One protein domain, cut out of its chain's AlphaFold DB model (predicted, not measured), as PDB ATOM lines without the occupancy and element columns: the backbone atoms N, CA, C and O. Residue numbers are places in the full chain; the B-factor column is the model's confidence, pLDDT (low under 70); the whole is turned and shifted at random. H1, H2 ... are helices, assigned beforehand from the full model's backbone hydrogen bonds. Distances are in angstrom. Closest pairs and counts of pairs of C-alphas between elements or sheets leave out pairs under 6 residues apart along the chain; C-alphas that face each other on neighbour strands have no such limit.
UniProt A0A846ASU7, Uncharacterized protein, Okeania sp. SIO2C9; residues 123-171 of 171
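AT A GLANCE: This is residues 123 to 171 of the 171 residues of an uncharacterized protein of Okeania sp. SIO2C9 (UniProt A0A846ASU7). Picture an open, flat U: the long helices H1 and H3 form its two arms, and the chain folds back between them through the short helix H2. The gap between the arms is empty, and their far parts, residues 123 to 135 and 160 to 171, stand free. The 49 printed residues hold three named helices, in the order H1, H2, H3, and no named strand; the class is all helix. The whole is loose, with a radius of gyration of the C-alphas of 13.0 A, and spans 37 by 21 by 5 A.

IN THESE COORDINATES: Find C-alpha 124 at (-28.382, -23.564, -45.575); from there H1, residues 124 to 140, runs 24.5 A. Next comes H2, residues 144 to 147. H3, residues 149 to 168, then runs 28.6 A to C-alpha 168 at (-36.231, -5.897, -39.354).

HOW THE PARTS SIT: H1 and H3 are near each other, with 5 pairs of C-alphas within 10 A and no pair within 8 A. H1 and H2 meet only through their link. H2 and H3 are close but not clearly touching; their closest C-alphas, of Trp 145 and Phe 152, are 5.5 A apart. In H1 and H3 every O i to N i+4 pair is within hydrogen-bond range; H2 is too short for one.

THE WHOLE: The C-alphas farthest apart, of Lys 147 and Arg 171, are 38.3 A apart. The printed part has no cut, and both links are tight. Look for pLDDT under 70 at residues 125 to 126, 129 to 130, 134 to 135, 138 and 141.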
ATOM      1  N   SER A 123     -25.823 -25.444 -41.791       81.56
ATOM      2  CA  SER A 123     -27.178 -25.220 -42.298       81.56
ATOM      3  C   SER A 123     -27.164 -24.357 -43.569       81.56
ATOM      4  O   SER A 123     -26.226 -23.586 -43.812       81.56
ATOM      5  N   LYS A 124     -28.229 -24.429 -44.385       74.12
ATOM      6  CA  LYS A 124     -28.382 -23.564 -45.575       74.12
ATOM      7  C   LYS A 124     -28.209 -22.080 -45.220       74.12
ATOM      8  O   LYS A 124     -27.521 -21.361 -45.940       74.12
ATOM      9  N   ILE A 125     -28.761 -21.657 -44.078       68.81
ATOM     10  CA  ILE A 125     -28.628 -20.296 -43.541       68.81
ATOM     11  C   ILE A 125     -27.157 -19.973 -43.260       68.81
ATOM     12  O   ILE A 125     -26.647 -18.978 -43.768       68.81
ATOM     13  N   GLN A 126     -26.442 -20.831 -42.524       66.56
ATOM     14  CA  GLN A 126     -25.023 -20.615 -42.230       66.56
ATOM     15  C   GLN A 126     -24.183 -20.496 -43.510       66.56
ATOM     16  O   GLN A 126     -23.342 -19.608 -43.585       66.56
ATOM     17  N   SER A 127     -24.446 -21.321 -44.532       71.88
ATOM     18  CA  SER A 127     -23.774 -21.261 -45.844       71.88
ATOM     19  C   SER A 127     -24.008 -19.933 -46.584       71.88
ATOM     20  O   SER A 127     -23.077 -19.367 -47.162       71.88
ATOM     21  N   ILE A 128     -25.234 -19.397 -46.534       70.88
ATOM     22  CA  ILE A 128     -25.565 -18.069 -47.076       70.88
ATOM     23  C   ILE A 128     -24.802 -16.979 -46.309       70.88
ATOM     24  O   ILE A 128     -24.168 -16.128 -46.931       70.88
ATOM     25  N   TYR A 129     -24.780 -17.047 -44.975       69.50
ATOM     26  CA  TYR A 129     -24.033 -16.106 -44.137       69.50
ATOM     27  C   TYR A 129     -22.526 -16.128 -44.416       69.50
ATOM     28  O   TYR A 129     -21.936 -15.057 -44.553       69.50
ATOM     29  N   THR A 130     -21.884 -17.296 -44.572       67.38
ATOM     30  CA  THR A 130     -20.457 -17.334 -44.943       67.38
ATOM     31  C   THR A 130     -20.229 -16.688 -46.304       67.38
ATOM     32  O   THR A 130     -19.348 -15.835 -46.407       67.38
ATOM     33  N   LYS A 131     -21.032 -17.039 -47.327       70.62
ATOM     34  CA  LYS A 131     -20.986 -16.437 -48.680       70.62
ATOM     35  C   LYS A 131     -21.093 -14.915 -48.646       70.62
ATOM     36  O   LYS A 131     -20.313 -14.238 -49.308       70.62
ATOM     37  N   PHE A 132     -22.007 -14.380 -47.847       70.69
ATOM     38  CA  PHE A 132     -22.183 -12.940 -47.698       70.69
ATOM     39  C   PHE A 132     -20.981 -12.289 -46.994       70.69
ATOM     40  O   PHE A 132     -20.420 -11.311 -47.491       70.69
ATOM     41  N   LEU A 133     -20.510 -12.888 -45.893       70.69
ATOM     42  CA  LEU A 133     -19.356 -12.409 -45.126       70.69
ATOM     43  C   LEU A 133     -18.055 -12.368 -45.936       70.69
ATOM     44  O   LEU A 133     -17.259 -11.459 -45.715       70.69
ATOM     45  N   SER A 134     -17.824 -13.281 -46.885       67.50
ATOM     46  CA  SER A 134     -16.623 -13.190 -47.728       67.50
ATOM     47  C   SER A 134     -16.710 -12.108 -48.795       67.50
ATOM     48  O   SER A 134     -15.690 -11.490 -49.078       67.50
ATOM     49  N   ILE A 135     -17.891 -11.842 -49.361       69.12
ATOM     50  CA  ILE A 135     -18.078 -10.738 -50.312       69.12
ATOM     51  C   ILE A 135     -17.765  -9.425 -49.597       69.12
ATOM     52  O   ILE A 135     -16.947  -8.645 -50.077       69.12
ATOM     53  N   ILE A 136     -18.322  -9.233 -48.398       70.88
ATOM     54  CA  ILE A 136     -18.011  -8.098 -47.520       70.88
ATOM     55  C   ILE A 136     -16.510  -8.042 -47.234       70.88
ATOM     56  O   ILE A 136     -15.884  -7.005 -47.424       70.88
ATOM     57  N   TYR A 137     -15.908  -9.162 -46.837       71.94
ATOM     58  CA  TYR A 137     -14.488  -9.243 -46.518       71.94
ATOM     59  C   TYR A 137     -13.577  -8.878 -47.711       71.94
ATOM     60  O   TYR A 137     -12.642  -8.089 -47.558       71.94
ATOM     61  N   VAL A 138     -13.854  -9.413 -48.906       68.62
ATOM     62  CA  VAL A 138     -13.122  -9.126 -50.152       68.62
ATOM     63  C   VAL A 138     -13.290  -7.664 -50.548       68.62
ATOM     64  O   VAL A 138     -12.302  -7.016 -50.893       68.62
ATOM     65  N   VAL A 139     -14.510  -7.128 -50.443       70.50
ATOM     66  CA  VAL A 139     -14.778  -5.706 -50.667       70.50
ATOM     67  C   VAL A 139     -13.950  -4.871 -49.694       70.50
ATOM     68  O   VAL A 139     -13.162  -4.059 -50.156       70.50
ATOM     69  N   TYR A 140     -14.034  -5.095 -48.381       70.75
ATOM     70  CA  TYR A 140     -13.335  -4.297 -47.358       70.75
ATOM     71  C   TYR A 140     -11.813  -4.276 -47.511       70.75
ATOM     72  O   TYR A 140     -11.188  -3.251 -47.260       70.75
ATOM     73  N   ASN A 141     -11.210  -5.390 -47.928       68.31
ATOM     74  CA  ASN A 141      -9.760  -5.486 -48.105       68.31
ATOM     75  C   ASN A 141      -9.286  -4.986 -49.480       68.31
ATOM     76  O   ASN A 141      -8.094  -5.054 -49.786       68.31
ATOM     77  N   HIS A 142     -10.189  -4.473 -50.323       76.88
ATOM     78  CA  HIS A 142      -9.814  -3.930 -51.620       76.88
ATOM     79  C   HIS A 142      -9.002  -2.624 -51.459       76.88
ATOM     80  O   HIS A 142      -9.469  -1.697 -50.789       76.88
ATOM     81  N   PRO A 143      -7.828  -2.469 -52.111       73.81
ATOM     82  CA  PRO A 143      -6.934  -1.326 -51.882       73.81
ATOM     83  C   PRO A 143      -7.535   0.067 -52.137       73.81
ATOM     84  O   PRO A 143      -6.999   1.067 -51.662       73.81
ATOM     85  N   ILE A 144      -8.649   0.144 -52.874       76.75
ATOM     86  CA  ILE A 144      -9.349   1.397 -53.196       76.75
ATOM     87  C   ILE A 144      -9.781   2.185 -51.949       76.75
ATOM     88  O   ILE A 144      -9.798   3.413 -51.984       76.75
ATOM     89  N   TRP A 145     -10.082   1.507 -50.839       74.88
ATOM     90  CA  TRP A 145     -10.595   2.156 -49.629       74.88
ATOM     91  C   TRP A 145      -9.530   2.953 -48.876       74.88
ATOM     92  O   TRP A 145      -9.843   4.012 -48.340       74.88
ATOM     93  N   TYR A 146      -8.263   2.528 -48.936       75.19
ATOM     94  CA  TYR A 146      -7.141   3.313 -48.408       75.19
ATOM     95  C   TYR A 146      -6.914   4.610 -49.194       75.19
ATOM     96  O   TYR A 146      -6.396   5.577 -48.643       75.19
ATOM     97  N   LYS A 147      -7.318   4.649 -50.472       82.75
ATOM     98  CA  LYS A 147      -7.234   5.850 -51.314       82.75
ATOM     99  C   LYS A 147      -8.429   6.798 -51.119       82.75
ATOM    100  O   LYS A 147      -8.290   7.994 -51.355       82.75
ATOM    101  N   TYR A 148      -9.584   6.284 -50.689       85.69
ATOM    102  CA  TYR A 148     -10.834   7.047 -50.564       85.69
ATOM    103  C   TYR A 148     -11.597   6.708 -49.261       85.69
ATOM    104  O   TYR A 148     -12.678   6.110 -49.319       85.69
ATOM    105  N   PRO A 149     -11.088   7.107 -48.076       77.94
ATOM    106  CA  PRO A 149     -11.688   6.750 -46.783       77.94
ATOM    107  C   PRO A 149     -13.134   7.254 -46.625       77.94
ATOM    108  O   PRO A 149     -13.997   6.532 -46.127       77.94
ATOM    109  N   ASN A 150     -13.445   8.444 -47.149       87.56
ATOM    110  CA  ASN A 150     -14.802   9.005 -47.115       87.56
ATOM    111  C   ASN A 150     -15.804   8.187 -47.953       87.56
ATOM    112  O   ASN A 150     -16.989   8.133 -47.625       87.56
ATOM    113  N   LEU A 151     -15.348   7.534 -49.031       82.69
ATOM    114  CA  LEU A 151     -16.196   6.658 -49.844       82.69
ATOM    115  C   LEU A 151     -16.454   5.332 -49.119       82.69
ATOM    116  O   LEU A 151     -17.592   4.868 -49.100       82.69
ATOM    117  N   PHE A 152     -15.427   4.775 -48.466       80.38
ATOM    118  CA  PHE A 152     -15.562   3.591 -47.613       80.38
ATOM    119  C   PHE A 152     -16.607   3.813 -46.514       80.38
ATOM    120  O   PHE A 152     -17.533   3.018 -46.384       80.38
ATOM    121  N   GLN A 153     -16.522   4.932 -45.788       79.25
ATOM    122  CA  GLN A 153     -17.475   5.262 -44.726       79.25
ATOM    123  C   GLN A 153     -18.920   5.372 -45.250       79.25
ATOM    124  O   GLN A 153     -19.844   4.846 -44.627       79.25
ATOM    125  N   ARG A 154     -19.137   6.001 -46.415       86.06
ATOM    126  CA  ARG A 154     -20.471   6.104 -47.038       86.06
ATOM    127  C   ARG A 154     -21.033   4.737 -47.434       86.06
ATOM    128  O   ARG A 154     -22.183   4.443 -47.114       86.06
ATOM    129  N   VAL A 155     -20.225   3.894 -48.080       82.44
ATOM    130  CA  VAL A 155     -20.623   2.530 -48.470       82.44
ATOM    131  C   VAL A 155     -20.885   1.661 -47.237       82.44
ATOM    132  O   VAL A 155     -21.859   0.911 -47.221       82.44
ATOM    133  N   PHE A 156     -20.093   1.814 -46.172       84.06
ATOM    134  CA  PHE A 156     -20.313   1.124 -44.903       84.06
ATOM    135  C   PHE A 156     -21.643   1.514 -44.245       84.06
ATOM    136  O   PHE A 156     -22.428   0.630 -43.907       84.06
ATOM    137  N   HIS A 157     -21.939   2.811 -44.108       82.38
ATOM    138  CA  HIS A 157     -23.216   3.258 -43.537       82.38
ATOM    139  C   HIS A 157     -24.419   2.815 -44.379       82.38
ATOM    140  O   HIS A 157     -25.444   2.429 -43.819       82.38
ATOM    141  N   PHE A 158     -24.305   2.835 -45.711       86.06
ATOM    142  CA  PHE A 158     -25.352   2.326 -46.599       86.06
ATOM    143  C   PHE A 158     -25.582   0.821 -46.398       86.06
ATOM    144  O   PHE A 158     -26.711   0.393 -46.168       86.06
ATOM    145  N   TYR A 159     -24.508   0.028 -46.383       82.75
ATOM    146  CA  TYR A 159     -24.566  -1.406 -46.102       82.75
ATOM    147  C   TYR A 159     -25.177  -1.706 -44.719       82.75
ATOM    148  O   TYR A 159     -26.062  -2.553 -44.610       82.75
ATOM    149  N   ALA A 160     -24.777  -0.977 -43.672       82.19
ATOM    150  CA  ALA A 160     -25.318  -1.149 -42.324       82.19
ATOM    151  C   ALA A 160     -26.835  -0.881 -42.261       82.19
ATOM    152  O   ALA A 160     -27.560  -1.617 -41.591       82.19
ATOM    153  N   ARG A 161     -27.333   0.119 -43.006       90.06
ATOM    154  CA  ARG A 161     -28.776   0.385 -43.145       90.06
ATOM    155  C   ARG A 161     -29.512  -0.755 -43.854       90.06
ATOM    156  O   ARG A 161     -30.573  -1.151 -43.385       90.06
ATOM    157  N   LEU A 162     -28.946  -1.310 -44.931       84.19
ATOM    158  CA  LEU A 162     -29.542  -2.459 -45.631       84.19
ATOM    159  C   LEU A 162     -29.618  -3.707 -44.742       84.19
ATOM    160  O   LEU A 162     -30.640  -4.386 -44.741       84.19
ATOM    161  N   VAL A 163     -28.578  -3.989 -43.949       81.38
ATOM    162  CA  VAL A 163     -28.596  -5.099 -42.981       81.38
ATOM    163  C   VAL A 163     -29.644  -4.867 -41.894       81.38
ATOM    164  O   VAL A 163     -30.396  -5.784 -41.583       81.38
ATOM    165  N   GLY A 164     -29.734  -3.650 -41.346       84.44
ATOM    166  CA  GLY A 164     -30.755  -3.300 -40.356       84.44
ATOM    167  C   GLY A 164     -32.179  -3.495 -40.885       84.44
ATOM    168  O   GLY A 164     -32.998  -4.115 -40.212       84.44
ATOM    169  N   LEU A 165     -32.451  -3.046 -42.115       90.00
ATOM    170  CA  LEU A 165     -33.740  -3.247 -42.783       90.00
ATOM    171  C   LEU A 165     -34.037  -4.734 -43.032       90.00
ATOM    172  O   LEU A 165     -35.141  -5.190 -42.756       90.00
ATOM    173  N   PHE A 166     -33.058  -5.504 -43.512       83.69
ATOM    174  CA  PHE A 166     -33.227  -6.939 -43.750       83.69
ATOM    175  C   PHE A 166     -33.526  -7.711 -42.456       83.69
ATOM    176  O   PHE A 166     -34.419  -8.549 -42.437       83.69
ATOM    177  N   LEU A 167     -32.824  -7.399 -41.361       82.25
ATOM    178  CA  LEU A 167     -33.081  -8.003 -40.050       82.25
ATOM    179  C   LEU A 167     -34.438  -7.585 -39.465       82.25
ATOM    180  O   LEU A 167     -35.069  -8.391 -38.792       82.25
ATOM    181  N   TYR A 168     -34.896  -6.361 -39.738       90.19
ATOM    182  CA  TYR A 168     -36.231  -5.897 -39.354       90.19
ATOM    183  C   TYR A 168     -37.343  -6.652 -40.098       90.19
ATOM    184  O   TYR A 168     -38.321  -7.045 -39.479       90.19
ATOM    185  N   LEU A 169     -37.171  -6.921 -41.398       88.94
ATOM    186  CA  LEU A 169     -38.134  -7.672 -42.221       88.94
ATOM    187  C   LEU A 169     -38.168  -9.189 -41.938       88.94
ATOM    188  O   LEU A 169     -39.019  -9.889 -42.483       88.94
ATOM    189  N   LEU A 170     -37.240  -9.706 -41.128       80.19
ATOM    190  CA  LEU A 170     -37.209 -11.103 -40.670       80.19
ATOM    191  C   LEU A 170     -37.855 -11.306 -39.287       80.19
ATOM    192  O   LEU A 170     -37.777 -12.414 -38.751       80.19
ATOM    193  N   ARG A 171     -38.430 -10.252 -38.699       84.19
ATOM    194  CA  ARG A 171     -39.062 -10.251 -37.377       84.19
ATOM    195  C   ARG A 171     -40.582 -10.191 -37.478       84.19
ATOM    196  O   ARG A 171     -41.204 -10.844 -36.613       84.19
TER     197      ARG A 171